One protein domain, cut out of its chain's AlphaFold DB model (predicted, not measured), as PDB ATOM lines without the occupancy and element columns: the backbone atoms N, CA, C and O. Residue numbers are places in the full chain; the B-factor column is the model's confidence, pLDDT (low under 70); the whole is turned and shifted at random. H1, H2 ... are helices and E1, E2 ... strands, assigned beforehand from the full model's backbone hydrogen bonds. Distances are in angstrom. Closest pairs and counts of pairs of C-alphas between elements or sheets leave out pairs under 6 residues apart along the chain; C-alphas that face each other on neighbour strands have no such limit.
ATOM      1  N   ILE A 581      -9.917 -21.952 -34.304       89.62
ATOM      2  CA  ILE A 581      -8.478 -22.029 -34.043       89.62
ATOM      3  C   ILE A 581      -8.063 -23.372 -33.428       89.62
ATOM      4  O   ILE A 581      -7.044 -23.932 -33.831       89.62
ATOM      5  N   TYR A 582      -8.869 -23.952 -32.535       89.06
ATOM      6  CA  TYR A 582      -8.561 -25.235 -31.891       89.06
ATOM      7  C   TYR A 582      -8.650 -26.427 -32.855       89.06
ATOM      8  O   TYR A 582      -8.074 -27.482 -32.586       89.06
ATOM      9  N   GLN A 583      -9.330 -26.262 -33.994       87.69
ATOM     10  CA  GLN A 583      -9.430 -27.279 -35.040       87.69
ATOM     11  C   GLN A 583      -8.333 -27.125 -36.101       87.69
ATOM     12  O   GLN A 583      -7.796 -28.127 -36.576       87.69
ATOM     13  N   GLU A 584      -7.991 -25.890 -36.483       90.88
ATOM     14  CA  GLU A 584      -7.059 -25.618 -37.586       90.88
ATOM     15  C   GLU A 584      -5.609 -25.395 -37.135       90.88
ATOM     16  O   GLU A 584      -4.688 -25.944 -37.751       90.88
ATOM     17  N   TRP A 585      -5.365 -24.676 -36.033       94.06
ATOM     18  CA  TRP A 585      -4.000 -24.377 -35.577       94.06
ATOM     19  C   TRP A 585      -3.140 -25.631 -35.331       94.06
ATOM     20  O   TRP A 585      -2.003 -25.646 -35.800       94.06
ATOM     21  N   PRO A 586      -3.641 -26.746 -34.755       92.00
ATOM     22  CA  PRO A 586      -2.848 -27.975 -34.617       92.00
ATOM     23  C   PRO A 586      -2.459 -28.648 -35.949       92.00
ATOM     24  O   PRO A 586      -1.613 -29.548 -35.967       92.00
ATOM     25  N   LYS A 587      -3.065 -28.263 -37.081       93.56
ATOM     26  CA  LYS A 587      -2.621 -28.652 -38.433       93.56
ATOM     27  C   LYS A 587      -1.545 -27.678 -38.923       93.56
ATOM     28  O   LYS A 587      -0.464 -28.109 -39.319       93.56
ATOM     29  N   VAL A 588      -1.825 -26.379 -38.818       94.56
ATOM     30  CA  VAL A 588      -0.957 -25.280 -39.270       94.56
ATOM     31  C   VAL A 588       0.381 -25.270 -38.523       94.56
ATOM     32  O   VAL A 588       1.427 -25.242 -39.162       94.56
ATOM     33  N   ALA A 589       0.380 -25.422 -37.198       94.00
ATOM     34  CA  ALA A 589       1.583 -25.520 -36.371       94.00
ATOM     35  C   ALA A 589       2.516 -26.662 -36.813       94.00
ATOM     36  O   ALA A 589       3.727 -26.473 -36.914       94.00
ATOM     37  N   ARG A 590       1.971 -27.838 -37.164       92.69
ATOM     38  CA  ARG A 590       2.773 -28.958 -37.693       92.69
ATOM     39  C   ARG A 590       3.373 -28.649 -39.067       92.69
ATOM     40  O   ARG A 590       4.505 -29.052 -39.324       92.69
ATOM     41  N   ALA A 591       2.657 -27.922 -39.927       94.31
ATOM     42  CA  ALA A 591       3.191 -27.467 -41.211       94.31
ATOM     43  C   ALA A 591       4.309 -26.420 -41.031       94.31
ATOM     44  O   ALA A 591       5.362 -26.557 -41.646       94.31
ATOM     45  N   ILE A 592       4.122 -25.443 -40.132       94.44
ATOM     46  CA  ILE A 592       5.121 -24.419 -39.769       94.44
ATOM     47  C   ILE A 592       6.424 -25.068 -39.286       94.44
ATOM     48  O   ILE A 592       7.502 -24.731 -39.772       94.44
ATOM     49  N   LEU A 593       6.330 -26.022 -38.353       92.50
ATOM     50  CA  LEU A 593       7.504 -26.705 -37.807       92.50
ATOM     51  C   LEU A 593       8.213 -27.565 -38.858       92.50
ATOM     52  O   LEU A 593       9.442 -27.566 -38.906       92.50
ATOM     53  N   LYS A 594       7.466 -28.244 -39.739       92.38
ATOM     54  CA  LYS A 594       8.064 -28.988 -40.854       92.38
ATOM     55  C   LYS A 594       8.810 -28.055 -41.816       92.38
ATOM     56  O   LYS A 594       9.974 -28.300 -42.107       92.38
ATOM     57  N   GLU A 595       8.178 -26.968 -42.254       92.31
ATOM     58  CA  GLU A 595       8.783 -25.994 -43.172       92.31
ATOM     59  C   GLU A 595      10.056 -25.361 -42.575       92.31
ATOM     60  O   GLU A 595      11.035 -25.128 -43.281       92.31
ATOM     61  N   ALA A 596      10.086 -25.124 -41.260       90.00
ATOM     62  CA  ALA A 596      11.267 -24.613 -40.566       90.00
ATOM     63  C   ALA A 596      12.425 -25.626 -40.507       90.00
ATOM     64  O   ALA A 596      13.584 -25.230 -40.673       90.00
ATOM     65  N   LEU A 597      12.122 -26.917 -40.322       88.81
ATOM     66  CA  LEU A 597      13.098 -28.013 -40.389       88.81
ATOM     67  C   LEU A 597      13.641 -28.189 -41.815       88.81
ATOM     68  O   LEU A 597      14.859 -28.219 -42.000       88.81
ATOM     69  N   ASP A 598      12.761 -28.217 -42.820       89.38
ATOM     70  CA  ASP A 598      13.124 -28.341 -44.239       89.38
ATOM     71  C   ASP A 598      14.013 -27.154 -44.688       89.38
ATOM     72  O   ASP A 598      14.996 -27.335 -45.410       89.38
ATOM     73  N   ARG A 599      13.752 -25.941 -44.171       89.50
ATOM     74  CA  ARG A 599      14.590 -24.735 -44.360       89.50
ATOM     75  C   ARG A 599      15.819 -24.645 -43.446       89.50
ATOM     76  O   ARG A 599      16.571 -23.675 -43.554       89.50
ATOM     77  N   LYS A 600      16.043 -25.617 -42.554       86.50
ATOM     78  CA  LYS A 600      17.153 -25.662 -41.578       86.50
ATOM     79  C   LYS A 600      17.273 -24.394 -40.720       86.50
ATOM     80  O   LYS A 600      18.380 -23.935 -40.426       86.50
ATOM     81  N   ILE A 601      16.142 -23.814 -40.317       82.31
ATOM     82  CA  ILE A 601      16.126 -22.640 -39.438       82.31
ATOM     83  C   ILE A 601      16.636 -23.071 -38.062       82.31
ATOM     84  O   ILE A 601      15.962 -23.798 -37.338       82.31
ATOM     85  N   LYS A 602      17.842 -22.623 -37.698       66.25
ATOM     86  CA  LYS A 602      18.370 -22.799 -36.343       66.25
ATOM     87  C   LYS A 602      17.592 -21.901 -35.386       66.25
ATOM     88  O   LYS A 602      17.623 -20.681 -35.540       66.25
ATOM     89  N   LEU A 603      16.961 -22.502 -34.385       62.69
ATOM     90  CA  LEU A 603      16.459 -21.804 -33.208       62.69
ATOM     91  C   LEU A 603      17.181 -22.338 -31.975       62.69
ATOM     92  O   LEU A 603      17.504 -23.522 -31.901       62.69
ATOM     93  N   VAL A 604      17.462 -21.441 -31.038       57.66
ATOM     94  CA  VAL A 604      18.143 -21.743 -29.776       57.66
ATOM     95  C   VAL A 604      17.079 -21.937 -28.697       57.66
ATOM     96  O   VAL A 604      16.104 -21.189 -28.673       57.66
ATOM     97  N   ASN A 605      17.268 -22.932 -27.828       60.59
ATOM     98  CA  ASN A 605      16.428 -23.217 -26.657       60.59
ATOM     99  C   ASN A 605      14.922 -23.293 -26.973       60.59
ATOM    100  O   ASN A 605      14.103 -22.634 -26.332       60.59
ATOM    101  N   LEU A 606      14.550 -24.092 -27.984       68.19
ATOM    102  CA  LEU A 606      13.141 -24.400 -28.236       68.19
ATOM    103  C   LEU A 606      12.637 -25.634 -27.488       68.19
ATOM    104  O   LEU A 606      11.428 -25.734 -27.314       68.19
ATOM    105  N   ASP A 607      13.490 -26.587 -27.109       68.94
ATOM    106  CA  ASP A 607      13.048 -27.953 -26.793       68.94
ATOM    107  C   ASP A 607      12.012 -28.039 -25.663       68.94
ATOM    108  O   ASP A 607      11.046 -28.792 -25.810       68.94
ATOM    109  N   ASP A 608      12.118 -27.170 -24.654       76.94
ATOM    110  CA  ASP A 608      11.213 -27.053 -23.497       76.94
ATOM    111  C   ASP A 608       9.772 -26.627 -23.849       76.94
ATOM    112  O   ASP A 608       8.854 -26.766 -23.041       76.94
ATOM    113  N   PHE A 609       9.545 -26.079 -25.046       84.81
ATOM    114  CA  PHE A 609       8.245 -25.549 -25.458       84.81
ATOM    115  C   PHE A 609       7.344 -26.595 -26.131       84.81
ATOM    116  O   PHE A 609       7.792 -27.518 -26.814       84.81
ATOM    117  N   ASP A 610       6.029 -26.417 -26.021       88.81
ATOM    118  CA  ASP A 610       5.064 -27.227 -26.765       88.81
ATOM    119  C   ASP A 610       5.067 -26.878 -28.274       88.81
ATOM    120  O   ASP A 610       5.533 -25.815 -28.690       88.81
ATOM    121  N   ASN A 611       4.503 -27.751 -29.114       89.56
ATOM    122  CA  ASN A 611       4.480 -27.548 -30.569       89.56
ATOM    123  C   ASN A 611       3.765 -26.256 -31.009       89.56
ATOM    124  O   ASN A 611       4.111 -25.701 -32.051       89.56
ATOM    125  N   ASN A 612       2.792 -25.754 -30.243       91.81
ATOM    126  CA  ASN A 612       2.075 -24.525 -30.579       91.81
ATOM    127  C   ASN A 612       2.922 -23.283 -30.265       91.81
ATOM    128  O   ASN A 612       3.021 -22.391 -31.107       91.81
ATOM    129  N   THR A 613       3.596 -23.249 -29.110       91.94
ATOM    130  CA  THR A 613       4.528 -22.166 -28.753       91.94
ATOM    131  C   THR A 613       5.754 -22.168 -29.667       91.94
ATOM    132  O   THR A 613       6.139 -21.112 -30.171       91.94
ATOM    133  N   LYS A 614       6.304 -23.354 -29.982       91.69
ATOM    134  CA  LYS A 614       7.344 -23.522 -31.011       91.69
ATOM    135  C   LYS A 614       6.885 -22.919 -32.344       91.69
ATOM    136  O   LYS A 614       7.607 -22.114 -32.920       91.69
ATOM    137  N   ALA A 615       5.675 -23.238 -32.816       93.31
ATOM    138  CA  ALA A 615       5.163 -22.694 -34.073       93.31
ATOM    139  C   ALA A 615       5.013 -21.160 -34.063       93.31
ATOM    140  O   ALA A 615       5.384 -20.529 -35.050       93.31
ATOM    141  N   LEU A 616       4.540 -20.546 -32.970       93.75
ATOM    142  CA  LEU A 616       4.428 -19.081 -32.867       93.75
ATOM    143  C   LEU A 616       5.788 -18.374 -32.943       93.75
ATOM    144  O   LEU A 616       5.941 -17.438 -33.723       93.75
ATOM    145  N   LEU A 617       6.782 -18.844 -32.183       92.00
ATOM    146  CA  LEU A 617       8.129 -18.256 -32.159       92.00
ATOM    147  C   LEU A 617       8.853 -18.383 -33.513       92.00
ATOM    148  O   LEU A 617       9.672 -17.535 -33.875       92.00
ATOM    149  N   VAL A 618       8.539 -19.445 -34.263       91.75
ATOM    150  CA  VAL A 618       9.134 -19.789 -35.562       91.75
ATOM    151  C   VAL A 618       8.461 -19.081 -36.737       91.75
ATOM    152  O   VAL A 618       9.147 -18.727 -37.699       91.75
ATOM    153  N   LEU A 619       7.142 -18.868 -36.690       93.31
ATOM    154  CA  LEU A 619       6.352 -18.387 -37.828       93.31
ATOM    155  C   LEU A 619       6.905 -17.094 -38.471       93.31
ATOM    156  O   LEU A 619       7.049 -17.085 -39.697       93.31
ATOM    157  N   PRO A 620       7.321 -16.047 -37.724       92.50
ATOM    158  CA  PRO A 620       7.913 -14.847 -38.325       92.50
ATOM    159  C   PRO A 620       9.199 -15.096 -39.129       92.50
ATOM    160  O   PRO A 620       9.499 -14.356 -40.066       92.50
ATOM    161  N   LEU A 621       9.960 -16.151 -38.814       90.12
ATOM    162  CA  LEU A 621      11.213 -16.479 -39.503       90.12
ATOM    163  C   LEU A 621      10.990 -17.130 -40.879       90.12
ATOM    164  O   LEU A 621      11.898 -17.092 -41.719       90.12
ATOM    165  N   LEU A 622       9.797 -17.688 -41.124       90.62
ATOM    166  CA  LEU A 622       9.397 -18.258 -42.415       90.62
ATOM    167  C   LEU A 622       9.110 -17.189 -43.479       90.62
ATOM    168  O   LEU A 622       9.184 -17.487 -44.676       90.62
ATOM    169  N   PHE A 623       8.814 -15.953 -43.078       89.31
ATOM    170  CA  PHE A 623       8.509 -14.863 -44.000       89.31
ATOM    171  C   PHE A 623       9.739 -14.008 -44.327       89.31
ATOM    172  O   PHE A 623      10.768 -14.022 -43.643       89.31
ATOM    173  N   SER A 624       9.642 -13.261 -45.429       81.81
ATOM    174  CA  SER A 624      10.661 -12.279 -45.797       81.81
ATOM    175  C   SER A 624      10.248 -10.895 -45.310       81.81
ATOM    176  O   SER A 624       9.173 -10.410 -45.641       81.81
ATOM    177  N   VAL A 625      11.134 -10.262 -44.538       79.81
ATOM    178  CA  VAL A 625      10.948  -8.917 -43.979       79.81
ATOM    179  C   VAL A 625      10.525  -7.922 -45.065       79.81
ATOM    180  O   VAL A 625      11.301  -7.631 -45.989       79.81
ATOM    181  N   VAL A 626       9.325  -7.369 -44.901       81.00
ATOM    182  CA  VAL A 626       8.722  -6.342 -45.759       81.00
ATOM    183  C   VAL A 626       9.321  -4.968 -45.435       81.00
ATOM    184  O   VAL A 626       9.592  -4.659 -44.279       81.00
ATOM    185  N   THR A 627       9.550  -4.131 -46.451       83.69
ATOM    186  CA  THR A 627       9.959  -2.732 -46.246       83.69
ATOM    187  C   THR A 627       8.726  -1.838 -46.193       83.69
ATOM    188  O   THR A 627       7.981  -1.753 -47.169       83.69
ATOM    189  N   LEU A 628       8.551  -1.141 -45.076       81.94
ATOM    190  CA  LEU A 628       7.496  -0.166 -44.837       81.94
ATOM    191  C   LEU A 628       7.896   1.200 -45.413       81.94
ATOM    192  O   LEU A 628       9.057   1.614 -45.361       81.94
ATOM    193  N   ARG A 629       6.923   1.916 -45.978       69.56
ATOM    194  CA  ARG A 629       7.115   3.247 -46.564       69.56
ATOM    195  C   ARG A 629       5.976   4.152 -46.128       69.56
ATOM    196  O   ARG A 629       4.820   3.791 -46.326       69.56
ATOM    197  N   LYS A 630       6.299   5.335 -45.609       59.47
ATOM    198  CA  LYS A 630       5.317   6.388 -45.334       59.47
ATOM    199  C   LYS A 630       5.744   7.680 -46.031       59.47
ATOM    200  O   LYS A 630       6.910   8.062 -45.954       59.47
ATOM    201  N   TRP A 639      11.269   2.548 -43.496       85.50
ATOM    202  CA  TRP A 639      11.645   1.643 -42.411       85.50
ATOM    203  C   TRP A 639      11.591   0.210 -42.911       85.50
ATOM    204  O   TRP A 639      10.594  -0.239 -43.469       85.50
ATOM    205  N   ARG A 640      12.663  -0.541 -42.687       86.62
ATOM    206  CA  ARG A 640      12.628  -1.991 -42.808       86.62
ATOM    207  C   ARG A 640      12.789  -2.588 -41.409       86.62
ATOM    208  O   ARG A 640      13.897  -2.489 -40.883       86.62
ATOM    209  N   PRO A 641      11.730  -3.164 -40.814       88.38
ATOM    210  CA  PRO A 641      11.828  -3.845 -39.531       88.38
ATOM    211  C   PRO A 641      12.939  -4.895 -39.525       88.38
ATOM    212  O   PRO A 641      13.211  -5.528 -40.545       88.38
ATOM    213  N   THR A 642      13.604  -5.106 -38.397       89.88
ATOM    214  CA  THR A 642      14.470  -6.283 -38.236       89.88
ATOM    215  C   THR A 642      13.627  -7.550 -38.030       89.88
ATOM    216  O   THR A 642      12.439  -7.481 -37.725       89.88
ATOM    217  N   ARG A 643      14.233  -8.740 -38.170       87.56
ATOM    218  CA  ARG A 643      13.548 -10.000 -37.810       87.56
ATOM    219  C   ARG A 643      13.133 -10.030 -36.335       87.56
ATOM    220  O   ARG A 643      12.066 -10.555 -36.045       87.56
ATOM    221  N   SER A 644      13.943  -9.427 -35.459       88.62
ATOM    222  CA  SER A 644      13.606  -9.223 -34.047       88.62
ATOM    223  C   SER A 644      12.344  -8.369 -33.925       88.62
ATOM    224  O   SER A 644      11.350  -8.848 -33.398       88.62
ATOM    225  N   GLU A 645      12.307  -7.193 -34.565       90.62
ATOM    226  CA  GLU A 645      11.138  -6.296 -34.548       90.62
ATOM    227  C   GLU A 645       9.840  -6.962 -35.033       90.62
ATOM    228  O   GLU A 645       8.775  -6.650 -34.507       90.62
ATOM    229  N   THR A 646       9.914  -7.893 -35.994       91.31
ATOM    230  CA  THR A 646       8.762  -8.687 -36.470       91.31
ATOM    231  C   THR A 646       8.361  -9.829 -35.521       91.31
ATOM    232  O   THR A 646       7.201 -10.237 -35.521       91.31
ATOM    233  N   GLN A 647       9.284 -10.370 -34.717       90.56
ATOM    234  CA  GLN A 647       8.965 -11.336 -33.655       90.56
ATOM    235  C   GLN A 647       8.377 -10.617 -32.432       90.56
ATOM    236  O   GLN A 647       7.316 -11.001 -31.949       90.56
ATOM    237  N   GLU A 648       9.003  -9.520 -32.004       91.62
ATOM    238  CA  GLU A 648       8.523  -8.604 -30.963       91.62
ATOM    239  C   GLU A 648       7.120  -8.051 -31.255       91.62
ATOM    240  O   GLU A 648       6.314  -7.926 -30.340       91.62
ATOM    241  N   SER A 649       6.801  -7.739 -32.518       91.81
ATOM    242  CA  SER A 649       5.474  -7.245 -32.917       91.81
ATOM    243  C   SER A 649       4.393  -8.332 -32.978       91.81
ATOM    244  O   SER A 649       3.255  -8.023 -33.320       91.81
ATOM    245  N   PHE A 650       4.740  -9.603 -32.752       94.06
ATOM    246  CA  PHE A 650       3.852 -10.748 -32.961       94.06
ATOM    247  C   PHE A 650       3.775 -11.646 -31.723       94.06
ATOM    248  O   PHE A 650       2.738 -11.702 -31.060       94.06
ATOM    249  N   PHE A 651       4.867 -12.347 -31.413       94.31
ATOM    250  CA  PHE A 651       4.968 -13.268 -30.289       94.31
ATOM    251  C   PHE A 651       6.433 -13.427 -29.852       94.31
ATOM    252  O   PHE A 651       7.242 -14.012 -30.579       94.31
ATOM    253  N   ILE A 652       6.773 -12.921 -28.664       92.31
ATOM    254  CA  ILE A 652       8.143 -12.912 -28.120       92.31
ATOM    255  C   ILE A 652       8.340 -13.940 -26.989       92.31
ATOM    256  O   ILE A 652       7.391 -14.305 -26.300       92.31
ATOM    257  N   ASN A 653       9.579 -14.392 -26.779       92.00
ATOM    258  CA  ASN A 653      10.017 -15.135 -25.594       92.00
ATOM    259  C   ASN A 653      10.939 -14.239 -24.749       92.00
ATOM    260  O   ASN A 653      11.930 -13.739 -25.280       92.00
ATOM    261  N   VAL A 654      10.620 -14.039 -23.469       91.19
ATOM    262  CA  VAL A 654      11.366 -13.176 -22.530       91.19
ATOM    263  C   VAL A 654      11.557 -13.853 -21.170       91.19
ATOM    264  O   VAL A 654      10.815 -14.764 -20.805       91.19
ATOM    265  N   ASN A 655      12.542 -13.407 -20.388       90.19
ATOM    266  CA  ASN A 655      12.870 -14.040 -19.110       90.19
ATOM    267  C   ASN A 655      11.995 -13.510 -17.967       90.19
ATOM    268  O   ASN A 655      11.613 -14.284 -17.091       90.19
ATOM    269  N   ALA A 656      11.651 -12.220 -17.985       91.12
ATOM    270  CA  ALA A 656      10.860 -11.565 -16.949       91.12
ATOM    271  C   ALA A 656       9.860 -10.545 -17.521       91.12
ATOM    272  O   ALA A 656       9.994 -10.044 -18.636       91.12
ATOM    273  N   PHE A 657       8.843 -10.189 -16.726       90.38
ATOM    274  CA  PHE A 657       7.853  -9.179 -17.122       90.38
ATOM    275  C   PHE A 657       8.445  -7.768 -17.284       90.38
ATOM    276  O   PHE A 657       7.859  -6.976 -18.019       90.38
ATOM    277  N   SER A 658       9.585  -7.471 -16.650       91.50
ATOM    278  CA  SER A 658      10.363  -6.232 -16.824       91.50
ATOM    279  C   SER A 658      10.847  -6.031 -18.258       91.50
ATOM    280  O   SER A 658      10.891  -4.911 -18.761       91.50
ATOM    281  N   ASP A 659      11.182  -7.132 -18.928       92.06
ATOM    282  CA  ASP A 659      11.710  -7.140 -20.290       92.06
ATOM    283  C   ASP A 659      10.628  -6.639 -21.262       92.06
ATOM    284  O   ASP A 659      10.922  -5.963 -22.245       92.06
ATOM    285  N   ILE A 660       9.353  -6.904 -20.938       92.19
ATOM    286  CA  ILE A 660       8.189  -6.398 -21.672       92.19
ATOM    287  C   ILE A 660       8.031  -4.882 -21.487       92.19
ATOM    288  O   ILE A 660       7.699  -4.209 -22.456       92.19
ATOM    289  N   ASP A 661       8.284  -4.321 -20.299       92.50
ATOM    290  CA  ASP A 661       8.176  -2.866 -20.080       92.50
ATOM    291  C   ASP A 661       9.213  -2.100 -20.908       92.50
ATOM    292  O   ASP A 661       8.877  -1.165 -21.634       92.50
ATOM    293  N   GLN A 662      10.469  -2.562 -20.870       91.88
ATOM    294  CA  GLN A 662      11.560  -2.004 -21.675       91.88
ATOM    295  C   GLN A 662      11.279  -2.143 -23.179       91.88
ATOM    296  O   GLN A 662      11.581  -1.236 -23.964       91.88
ATOM    297  N   LEU A 663      10.670  -3.261 -23.590       92.19
ATOM    298  CA  LEU A 663      10.266  -3.504 -24.969       92.19
ATOM    299  C   LEU A 663       9.141  -2.562 -25.418       92.19
ATOM    300  O   LEU A 663       9.233  -2.016 -26.516       92.19
ATOM    301  N   ILE A 664       8.112  -2.341 -24.590       91.81
ATOM    302  CA  ILE A 664       7.034  -1.378 -24.865       91.81
ATOM    303  C   ILE A 664       7.634   0.018 -25.055       91.81
ATOM    304  O   ILE A 664       7.490   0.590 -26.132       91.81
ATOM    305  N   GLU A 665       8.396   0.521 -24.079       91.50
ATOM    306  CA  GLU A 665       8.977   1.871 -24.129       91.50
ATOM    307  C   GLU A 665       9.877   2.075 -25.368       91.50
ATOM    308  O   GLU A 665       9.847   3.122 -26.022       91.50
ATOM    309  N   THR A 666      10.663   1.057 -25.731       92.06
ATOM    310  CA  THR A 666      11.532   1.087 -26.918       92.06
ATOM    311  C   THR A 666      10.725   1.078 -28.220       92.06
ATOM    312  O   THR A 666      11.051   1.809 -29.164       92.06
ATOM    313  N   ARG A 667       9.663   0.265 -28.292       90.88
ATOM    314  CA  ARG A 667       8.829   0.119 -29.492       90.88
ATOM    315  C   ARG A 667       7.912   1.314 -29.707       90.88
ATOM    316  O   ARG A 667       7.828   1.776 -30.841       90.88
ATOM    317  N   GLU A 668       7.309   1.871 -28.661       90.19
ATOM    318  CA  GLU A 668       6.479   3.080 -28.748       90.19
ATOM    319  C   GLU A 668       7.273   4.260 -29.318       90.19
ATOM    320  O   GLU A 668       6.854   4.857 -30.310       90.19
ATOM    321  N   LYS A 669       8.477   4.534 -28.790       90.12
ATOM    322  CA  LYS A 669       9.369   5.590 -29.310       90.12
ATOM    323  C   LYS A 669       9.693   5.405 -30.797       90.12
ATOM    324  O   LYS A 669       9.717   6.377 -31.554       90.12
ATOM    325  N   LYS A 670       9.928   4.163 -31.234       89.44
ATOM    326  CA  LYS A 670      10.259   3.832 -32.630       89.44
ATOM    327  C   LYS A 670       9.049   3.904 -33.564       89.44
ATOM    328  O   LYS A 670       9.166   4.436 -34.666       89.44
ATOM    329  N   LEU A 671       7.892   3.414 -33.129       88.50
ATOM    330  CA  LEU A 671       6.639   3.470 -33.882       88.50
ATOM    331  C   LEU A 671       6.148   4.916 -34.031       88.50
ATOM    332  O   LEU A 671       5.782   5.316 -35.137       88.50
ATOM    333  N   LEU A 672       6.268   5.733 -32.979       87.50
ATOM    334  CA  LEU A 672       5.995   7.173 -33.003       87.50
ATOM    335  C   LEU A 672       6.866   7.904 -34.040       87.50
ATOM    336  O   LEU A 672       6.346   8.692 -34.827       87.50
ATOM    337  N   ALA A 673       8.165   7.589 -34.114       86.19
ATOM    338  CA  ALA A 673       9.095   8.190 -35.080       86.19
ATOM    339  C   ALA A 673       8.763   7.880 -36.558       86.19
ATOM    340  O   ALA A 673       9.121   8.654 -37.448       86.19
ATOM    341  N   TYR A 674       8.044   6.784 -36.831       84.44
ATOM    342  CA  TYR A 674       7.481   6.476 -38.155       84.44
ATOM    343  C   TYR A 674       5.975   6.794 -38.271       84.44
ATOM    344  O   TYR A 674       5.388   6.665 -39.349       84.44
ATOM    345  N   GLY A 675       5.351   7.271 -37.192       85.12
ATOM    346  CA  GLY A 675       3.940   7.629 -37.107       85.12
ATOM    347  C   GLY A 675       2.987   6.443 -37.276       85.12
ATOM    348  O   GLY A 675       2.002   6.571 -38.003       85.12
ATOM    349  N   PHE A 676       3.283   5.301 -36.659       86.12
ATOM    350  CA  PHE A 676       2.364   4.165 -36.543       86.12
ATOM    351  C   PHE A 676       1.929   3.991 -35.077       86.12
ATOM    352  O   PHE A 676       2.732   4.262 -34.184       86.12
ATOM    353  N   PRO A 677       0.687   3.556 -34.798       86.62
ATOM    354  CA  PRO A 677       0.267   3.205 -33.443       86.62
ATOM    355  C   PRO A 677       0.886   1.871 -33.003       86.62
ATOM    356  O   PRO A 677       1.153   0.992 -33.826       86.62
ATOM    357  N   MET A 678       1.068   1.693 -31.693       87.94
ATOM    358  CA  MET A 678       1.422   0.396 -31.115       87.94
ATOM    359  C   MET A 678       0.185  -0.506 -31.052       87.94
ATOM    360  O   MET A 678      -0.837  -0.127 -30.485       87.94
ATOM    361  N   GLN A 679       0.292  -1.695 -31.646       91.56
ATOM    362  CA  GLN A 679      -0.786  -2.683 -31.729       91.56
ATOM    363  C   GLN A 679      -0.550  -3.870 -30.773       91.56
ATOM    364  O   GLN A 679       0.590  -4.082 -30.347       91.56
ATOM    365  N   PRO A 680      -1.596  -4.650 -30.425       93.50
ATOM    366  CA  PRO A 680      -1.482  -5.754 -29.472       93.50
ATOM    367  C   PRO A 680      -0.544  -6.871 -29.949       93.50
ATOM    368  O   PRO A 680      -0.544  -7.229 -31.128       93.50
ATOM    369  N   PHE A 681       0.214  -7.459 -29.021       94.50
ATOM    370  CA  PHE A 681       1.147  -8.557 -29.303       94.50
ATOM    371  C   PHE A 681       1.208  -9.576 -28.155       94.50
ATOM    372  O   PHE A 681       0.743  -9.322 -27.040       94.50
ATOM    373  N   GLY A 682       1.746 -10.761 -28.446       95.25
ATOM    374  CA  GLY A 682       1.862 -11.862 -27.492       95.25
ATOM    375  C   GLY A 682       3.255 -12.000 -26.885       95.25
ATOM    376  O   GLY A 682       4.260 -11.647 -27.502       95.25
ATOM    377  N   ALA A 683       3.325 -12.593 -25.697       94.50
ATOM    378  CA  ALA A 683       4.580 -13.011 -25.087       94.50
ATOM    379  C   ALA A 683       4.444 -14.365 -24.375       94.50
ATOM    380  O   ALA A 683       3.382 -14.714 -23.851       94.50
ATOM    381  N   VAL A 684       5.551 -15.095 -24.300       93.75
ATOM    382  CA  VAL A 684       5.805 -16.105 -23.272       93.75
ATOM    383  C   VAL A 684       6.935 -15.605 -22.370       93.75
ATOM    384  O   VAL A 684       7.913 -15.031 -22.848       93.75
ATOM    385  N   VAL A 685       6.748 -15.761 -21.063       91.50
ATOM    386  CA  VAL A 685       7.565 -15.162 -20.003       91.50
ATOM    387  C   VAL A 685       8.045 -16.262 -19.063       91.50
ATOM    388  O   VAL A 685       7.251 -17.123 -18.686       91.50
ATOM    389  N   GLY A 686       9.309 -16.209 -18.654       85.12
ATOM    390  CA  GLY A 686       9.862 -17.067 -17.606       85.12
ATOM    391  C   GLY A 686      10.873 -18.097 -18.110       85.12
ATOM    392  O   GLY A 686      10.837 -18.555 -19.258       85.12
ATOM    393  N   ILE A 687      11.797 -18.472 -17.224       76.62
ATOM    394  CA  ILE A 687      12.873 -19.430 -17.514       76.62
ATOM    395  C   ILE A 687      12.393 -20.865 -17.266       76.62
ATOM    396  O   ILE A 687      12.432 -21.667 -18.194       76.62
ATOM    397  N   GLU A 688      11.878 -21.165 -16.073       73.94
ATOM    398  CA  GLU A 688      11.382 -22.500 -15.704       73.94
ATOM    399  C   GLU A 688       9.855 -22.575 -15.864       73.94
ATOM    400  O   GLU A 688       9.355 -23.206 -16.796       73.94
ATOM    401  N   GLU A 689       9.096 -21.852 -15.035       81.00
ATOM    402  CA  GLU A 689       7.649 -21.703 -15.223       81.00
ATOM    403  C   GLU A 689       7.340 -20.743 -16.381       81.00
ATOM    404  O   GLU A 689       7.570 -19.536 -16.290       81.00
ATOM    405  N   LYS A 690       6.793 -21.276 -17.482       86.62
ATOM    406  CA  LYS A 690       6.369 -20.482 -18.644       86.62
ATOM    407  C   LYS A 690       4.963 -19.912 -18.437       86.62
ATOM    408  O   LYS A 690       3.982 -20.655 -18.436       86.62
ATOM    409  N   GLN A 691       4.851 -18.590 -18.340       91.38
ATOM    410  CA  GLN A 691       3.577 -17.869 -18.319       91.38
ATOM    411  C   GLN A 691       3.301 -17.229 -19.684       91.38
ATOM    412  O   GLN A 691       4.198 -16.672 -20.312       91.38
ATOM    413  N   PHE A 692       2.056 -17.287 -20.155       94.31
ATOM    414  CA  PHE A 692       1.653 -16.687 -21.428       94.31
ATOM    415  C   PHE A 692       0.946 -15.355 -21.188       94.31
ATOM    416  O   PHE A 692       0.121 -15.244 -20.283       94.31
ATOM    417  N   CYS A 693       1.253 -14.345 -21.998       94.12
ATOM    418  CA  CYS A 693       0.773 -12.983 -21.809       94.12
ATOM    419  C   CYS A 693       0.292 -12.366 -23.126       94.12
ATOM    420  O   CYS A 693       0.867 -12.598 -24.190       94.12
ATOM    421  N   ILE A 694      -0.739 -11.533 -23.029       95.19
ATOM    422  CA  ILE A 694      -1.154 -10.577 -24.059       95.19
ATOM    423  C   ILE A 694      -0.762  -9.187 -23.574       95.19
ATOM    424  O   ILE A 694      -1.012  -8.850 -22.416       95.19
ATOM    425  N   VAL A 695      -0.159  -8.385 -24.448       93.44
ATOM    426  CA  VAL A 695       0.074  -6.960 -24.212       93.44
ATOM    427  C   VAL A 695      -0.921  -6.172 -25.054       93.44
ATOM    428  O   VAL A 695      -0.933  -6.284 -26.279       93.44
ATOM    429  N   LEU A 696      -1.768  -5.392 -24.387       91.69
ATOM    430  CA  LEU A 696      -2.847  -4.608 -24.984       91.69
ATOM    431  C   LEU A 696      -2.891  -3.246 -24.285       91.69
ATOM    432  O   LEU A 696      -3.111  -3.180 -23.078       91.69
ATOM    433  N   TYR A 697      -2.648  -2.173 -25.047       84.75
ATOM    434  CA  TYR A 697      -2.593  -0.789 -24.554       84.75
ATOM    435  C   TYR A 697      -1.729  -0.634 -23.280       84.75
ATOM    436  O   TYR A 697      -2.199  -0.242 -22.213       84.75
ATOM    437  N   GLY A 698      -0.465  -1.072 -23.368       82.81
ATOM    438  CA  GLY A 698       0.513  -1.087 -22.268       82.81
ATOM    439  C   GLY A 698       0.239  -2.100 -21.142       82.81
ATOM    440  O   GLY A 698       1.149  -2.453 -20.394       82.81
ATOM    441  N   LYS A 699      -0.990  -2.614 -21.018       87.62
ATOM    442  CA  LYS A 699      -1.409  -3.519 -19.940       87.62
ATOM    443  C   LYS A 699      -1.130  -4.977 -20.310       87.62
ATOM    444  O   LYS A 699      -1.233  -5.380 -21.471       87.62
ATOM    445  N   LYS A 700      -0.746  -5.760 -19.300       92.94
ATOM    446  CA  LYS A 700      -0.298  -7.154 -19.422       92.94
ATOM    447  C   LYS A 700      -1.360  -8.082 -18.844       92.94
ATOM    448  O   LYS A 700      -1.700  -7.971 -17.669       92.94
ATOM    449  N   PHE A 701      -1.859  -8.998 -19.663       93.25
ATOM    450  CA  PHE A 701      -2.946  -9.907 -19.309       93.25
ATOM    451  C   PHE A 701      -2.463 -11.354 -19.404       93.25
ATOM    452  O   PHE A 701      -2.084 -11.814 -20.484       93.25
ATOM    453  N   VAL A 702      -2.485 -12.083 -18.288       92.56
ATOM    454  CA  VAL A 702      -1.957 -13.452 -18.210       92.56
ATOM    455  C   VAL A 702      -3.017 -14.451 -18.674       92.56
ATOM    456  O   VAL A 702      -4.173 -14.414 -18.251       92.56
ATOM    457  N   VAL A 703      -2.619 -15.370 -19.552       90.88
ATOM    458  CA  VAL A 703      -3.478 -16.411 -20.130       90.88
ATOM    459  C   VAL A 703      -2.830 -17.793 -20.005       90.88
ATOM    460  O   VAL A 703      -1.663 -17.939 -19.657       90.88
ATOM    461  N   ASN A 704      -3.615 -18.843 -20.245       85.38
ATOM    462  CA  ASN A 704      -3.253 -20.220 -19.895       85.38
ATOM    463  C   ASN A 704      -2.463 -20.993 -20.968       85.38
ATOM    464  O   ASN A 704      -2.025 -22.105 -20.691       85.38
ATOM    465  N   SER A 705      -2.343 -20.480 -22.195       90.62
ATOM    466  CA  SER A 705      -1.649 -21.170 -23.293       90.62
ATOM    467  C   SER A 705      -1.309 -20.235 -24.454       90.62
ATOM    468  O   SER A 705      -1.985 -19.229 -24.676       90.62
ATOM    469  N   SER A 706      -0.316 -20.619 -25.255       92.25
ATOM    470  CA  SER A 706       0.061 -19.954 -26.509       92.25
ATOM    471  C   SER A 706      -1.062 -19.920 -27.553       92.25
ATOM    472  O   SER A 706      -1.256 -18.889 -28.195       92.25
ATOM    473  N   ILE A 707      -1.855 -20.992 -27.689       92.50
ATOM    474  CA  ILE A 707      -3.035 -20.992 -28.578       92.50
ATOM    475  C   ILE A 707      -4.032 -19.915 -28.130       92.50
ATOM    476  O   ILE A 707      -4.531 -19.162 -28.963       92.50
ATOM    477  N   ARG A 708      -4.278 -19.792 -26.817       92.75
ATOM    478  CA  ARG A 708      -5.196 -18.788 -26.260       92.75
ATOM    479  C   ARG A 708      -4.669 -17.354 -26.408       92.75
ATOM    480  O   ARG A 708      -5.484 -16.453 -26.571       92.75
ATOM    481  N   VAL A 709      -3.345 -17.138 -26.413       94.81
ATOM    482  CA  VAL A 709      -2.750 -15.843 -26.815       94.81
ATOM    483  C   VAL A 709      -3.115 -15.522 -28.263       94.81
ATOM    484  O   VAL A 709      -3.665 -14.455 -28.522       94.81
ATOM    485  N   LEU A 710      -2.849 -16.442 -29.199       95.56
ATOM    486  CA  LEU A 710      -3.123 -16.224 -30.624       95.56
ATOM    487  C   LEU A 710      -4.618 -15.989 -30.895       95.56
ATOM    488  O   LEU A 710      -4.975 -15.094 -31.658       95.56
ATOM    489  N   GLU A 711      -5.479 -16.778 -30.248       94.50
ATOM    490  CA  GLU A 711      -6.931 -16.638 -30.311       94.50
ATOM    491  C   GLU A 711      -7.379 -15.242 -29.873       94.50
ATOM    492  O   GLU A 711      -8.020 -14.528 -30.640       94.50
ATOM    493  N   LEU A 712      -7.045 -14.853 -28.640       94.50
ATOM    494  CA  LEU A 712      -7.537 -13.611 -28.064       94.50
ATOM    495  C   LEU A 712      -6.929 -12.384 -28.735       94.50
ATOM    496  O   LEU A 712      -7.645 -11.405 -28.891       94.50
ATOM    497  N   LEU A 713      -5.675 -12.428 -29.200       95.81
ATOM    498  CA  LEU A 713      -5.113 -11.349 -30.019       95.81
ATOM    499  C   LEU A 713      -5.935 -11.130 -31.294       95.81
ATOM    500  O   LEU A 713      -6.308  -9.996 -31.581       95.81
ATOM    501  N   TYR A 714      -6.274 -12.201 -32.020       95.38
ATOM    502  CA  TYR A 714      -7.127 -12.096 -33.204       95.38
ATOM    503  C   TYR A 714      -8.516 -11.543 -32.845       95.38
ATOM    504  O   TYR A 714      -8.964 -10.566 -33.445       95.38
ATOM    505  N   LYS A 715      -9.176 -12.112 -31.824       94.00
ATOM    506  CA  LYS A 715     -10.514 -11.676 -31.388       94.00
ATOM    507  C   LYS A 715     -10.530 -10.207 -30.943       94.00
ATOM    508  O   LYS A 715     -11.400  -9.464 -31.381       94.00
ATOM    509  N   VAL A 716      -9.548  -9.770 -30.150       93.44
ATOM    510  CA  VAL A 716      -9.398  -8.382 -29.668       93.44
ATOM    511  C   VAL A 716      -9.144  -7.400 -30.811       93.44
ATOM    512  O   VAL A 716      -9.786  -6.354 -30.850       93.44
ATOM    513  N   ILE A 717      -8.242  -7.727 -31.745       92.38
ATOM    514  CA  ILE A 717      -7.934  -6.862 -32.896       92.38
ATOM    515  C   ILE A 717      -9.195  -6.622 -33.736       92.38
ATOM    516  O   ILE A 717      -9.475  -5.483 -34.098       92.38
ATOM    517  N   HIS A 718     -10.002  -7.660 -33.980       90.94
ATOM    518  CA  HIS A 718     -11.259  -7.528 -34.727       90.94
ATOM    519  C   HIS A 718     -12.377  -6.851 -33.916       90.94
ATOM    520  O   HIS A 718     -13.075  -6.002 -34.459       90.94
ATOM    521  N   ALA A 719     -12.530  -7.156 -32.621       90.06
ATOM    522  CA  ALA A 719     -13.551  -6.542 -31.758       90.06
ATOM    523  C   ALA A 719     -13.355  -5.025 -31.565       90.06
ATOM    524  O   ALA A 719     -14.328  -4.281 -31.468       90.06
ATOM    525  N   LEU A 720     -12.099  -4.568 -31.537       88.38
ATOM    526  CA  LEU A 720     -11.729  -3.151 -31.449       88.38
ATOM    527  C   LEU A 720     -11.474  -2.499 -32.824       88.38
ATOM    528  O   LEU A 720     -11.054  -1.346 -32.873       88.38
ATOM    529  N   ASN A 721     -11.719  -3.215 -33.932       87.81
ATOM    530  CA  ASN A 721     -11.497  -2.758 -35.312       87.81
ATOM    531  C   ASN A 721     -10.090  -2.156 -35.556       87.81
ATOM    532  O   ASN A 721      -9.929  -1.106 -36.180       87.81
ATOM    533  N   LEU A 722      -9.058  -2.817 -35.025       88.56
ATOM    534  CA  LEU A 722      -7.663  -2.382 -35.095       88.56
ATOM    535  C   LEU A 722      -6.968  -2.891 -36.364       88.56
ATOM    536  O   LEU A 722      -7.226  -3.993 -36.846       88.56
ATOM    537  N   GLU A 723      -5.994  -2.128 -36.864       90.06
ATOM    538  CA  GLU A 723      -5.038  -2.664 -37.835       90.06
ATOM    539  C   GLU A 723      -4.096  -3.691 -37.184       90.06
ATOM    540  O   GLU A 723      -3.628  -3.506 -36.062       90.06
ATOM    541  N   TYR A 724      -3.711  -4.731 -37.927       93.31
ATOM    542  CA  TYR A 724      -2.615  -5.611 -37.510       93.31
ATOM    543  C   TYR A 724      -1.283  -4.844 -37.362       93.31
ATOM    544  O   TYR A 724      -1.001  -3.982 -38.203       93.31
ATOM    545  N   PRO A 725      -0.417  -5.201 -36.386       91.88
ATOM    546  CA  PRO A 725       0.896  -4.581 -36.208       91.88
ATOM    547  C   PRO A 725       1.701  -4.591 -37.515       91.88
ATOM    548  O   PRO A 725       1.923  -5.646 -38.119       91.88
ATOM    549  N   ILE A 726       2.103  -3.407 -37.975       89.31
ATOM    550  CA  ILE A 726       2.487  -3.159 -39.372       89.31
ATOM    551  C   ILE A 726       3.705  -3.981 -39.825       89.31
ATOM    552  O   ILE A 726       3.765  -4.426 -40.973       89.31
ATOM    553  N   GLU A 727       4.636  -4.274 -38.917       91.19
ATOM    554  CA  GLU A 727       5.829  -5.087 -39.171       91.19
ATOM    555  C   GLU A 727       5.490  -6.556 -39.467       91.19
ATOM    556  O   GLU A 727       6.187  -7.204 -40.251       91.19
ATOM    557  N   CYS A 728       4.400  -7.069 -38.886       92.62
ATOM    558  CA  CYS A 728       3.941  -8.455 -39.016       92.62
ATOM    559  C   CYS A 728       2.562  -8.598 -39.689       92.62
ATOM    560  O   CYS A 728       2.032  -9.706 -39.743       92.62
ATOM    561  N   LYS A 729       1.995  -7.529 -40.275       92.88
ATOM    562  CA  LYS A 729       0.676  -7.525 -40.953       92.88
ATOM    563  C   LYS A 729       0.509  -8.693 -41.938       92.88
ATOM    564  O   LYS A 729      -0.541  -9.318 -41.985       92.88
ATOM    565  N   HIS A 730       1.571  -9.062 -42.653       91.25
ATOM    566  CA  HIS A 730       1.598 -10.201 -43.578       91.25
ATOM    567  C   HIS A 730       1.501 -11.589 -42.901       91.25
ATOM    568  O   HIS A 730       0.927 -12.508 -43.480       91.25
ATOM    569  N   ILE A 731       2.010 -11.743 -41.673       94.25
ATOM    570  CA  ILE A 731       1.876 -12.962 -40.854       94.25
ATOM    571  C   ILE A 731       0.440 -13.079 -40.328       94.25
ATOM    572  O   ILE A 731      -0.159 -14.152 -40.396       94.25
ATOM    573  N   TRP A 732      -0.141 -11.965 -39.875       95.19
ATOM    574  CA  TRP A 732      -1.540 -11.915 -39.447       95.19
ATOM    575  C   TRP A 732      -2.531 -12.205 -40.577       95.19
ATOM    576  O   TRP A 732      -3.486 -12.942 -40.354       95.19
ATOM    577  N   LEU A 733      -2.280 -11.719 -41.797       93.56
ATOM    578  CA  LEU A 733      -3.093 -12.062 -42.970       93.56
ATOM    579  C   LEU A 733      -3.046 -13.567 -43.286       93.56
ATOM    580  O   LEU A 733      -4.091 -14.176 -43.500       93.56
ATOM    581  N   PHE A 734      -1.866 -14.195 -43.217       94.19
ATOM    582  CA  PHE A 734      -1.733 -15.652 -43.343       94.19
ATOM    583  C   PHE A 734      -2.529 -16.410 -42.261       94.19
ATOM    584  O   PHE A 734      -3.189 -17.403 -42.557       94.19
ATOM    585  N   ILE A 735      -2.522 -15.932 -41.012       94.25
ATOM    586  CA  ILE A 735      -3.315 -16.517 -39.916       94.25
ATOM    587  C   ILE A 735      -4.822 -16.331 -40.163       94.25
ATOM    588  O   ILE A 735      -5.593 -17.279 -40.010       94.25
ATOM    589  N   GLN A 736      -5.246 -15.141 -40.588       93.19
ATOM    590  CA  GLN A 736      -6.636 -14.823 -40.915       93.19
ATOM    591  C   GLN A 736      -7.193 -15.735 -42.021       93.19
ATOM    592  O   GLN A 736      -8.308 -16.246 -41.896       93.19
ATOM    593  N   GLU A 737      -6.419 -15.953 -43.084       91.62
ATOM    594  CA  GLU A 737      -6.812 -16.763 -44.238       91.62
ATOM    595  C   GLU A 737      -6.791 -18.267 -43.918       91.62
ATOM    596  O   GLU A 737      -7.774 -18.967 -44.156       91.62
ATOM    597  N   ILE A 738      -5.704 -18.776 -43.328       92.00
ATOM    598  CA  ILE A 738      -5.494 -20.223 -43.160       92.00
ATOM    599  C   ILE A 738      -6.142 -20.779 -41.880       92.00
ATOM    600  O   ILE A 738      -6.609 -21.919 -41.876       92.00
ATOM    601  N   VAL A 739      -6.189 -20.002 -40.791       91.81
ATOM    602  CA  VAL A 739      -6.706 -20.456 -39.481       91.81
ATOM    603  C   VAL A 739      -8.159 -20.028 -39.285       91.81
ATOM    604  O   VAL A 739      -9.003 -20.863 -38.963       91.81
ATOM    605  N   PHE A 740      -8.462 -18.746 -39.508       88.38
ATOM    606  CA  PHE A 740      -9.797 -18.165 -39.285       88.38
ATOM    607  C   PHE A 740     -10.665 -18.083 -40.552       88.38
ATOM    608  O   PHE A 740     -11.792 -17.588 -40.480       88.38
TER     609      PHE A 740
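This is residues 581 to 630 and 639 to 740 of the 748 residues of an uncharacterized protein of Photinus pyralis (UniProt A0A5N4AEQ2). What is the main picture? A small, strongly twisted sheet of four strands, E2 to E5, has H5 and H2 over one face and the first part of H4 over the other, making three layers. H1 crosses H2 away from the sheet, and H6 lies near H1, H2 and H5. What is it built of? The printed part has 152 residues, of mixed class, with six named helices and five named strands in the order H1 H2 E1 H3 E2 H4 E3 E4 E5 H5 H6; the sheet runs E2, E3, E4, E5 and is mixed. How large is it? It is compact, with a radius of gyration of the C-alphas of 14.7 A and spans of 37 by 32 by 31 A.

How do the first helices stand? H1, residues 581 to 598, touches the hub H2, residues 611 to 622, at a steep tilt of 56 degrees, the closest C-alphas being those of Ala 589 and Ala 615, 5.1 A apart. H2 also touches H3, residues 643 to 648, at Pro 620 and Gln 647, C-alphas 5.9 A apart, while E1, residues 628 to 630, pairs with no named strand. How are the strands joined? E2, residues 651 to 654, H4, residues 657 to 674, and E3, residues 681 to 685, form a strand-helix-strand unit, two parallel strands with a helix between, its crossover right-handed; N 652 and O 682 are 3.0 A apart. E3, E4, residues 691 to 696, and E5, residues 699 to 703, form a meander of two antiparallel hairpins, with N 683 to O 693 and N 701 to O 694 each 2.9 A. Where are the other helices? H5, residues 706 to 719, is on the same face as H2 at a height over the sheet of 9.1 A, H4 on the opposite face at 6.2 A, and H3 only grazes the sheet. H6, residues 729 to 738, is close to but not clearly touching H2, the closest C-alphas, Pro 620 and Ile 731, being 6.8 A apart. Are the helix backbones complete? Every O i to N i+4 pair is within hydrogen-bond range in H3, H5 and H6, against 11 of 14 in H1, 5 of 8 in H2 and 13 of 14 in H4.

Where does H1 begin? C-alpha 581 is at (-8.478, -22.029, -34.043). Which elements are long? H4 measures 26.2 A, H1 24.7 A, H5 19.8 A and E4 16.2 A. Where does H6 end? C-alpha 738 is at (-5.494, -20.223, -43.160).

Is anything missing? Residues 631 to 638 are not printed, and C-alphas 630 and 639 are 8.4 A apart. Where is confidence low? Residues 602 to 607, in the long link from H1 to H2, and 629 to 630 have pLDDT under 70.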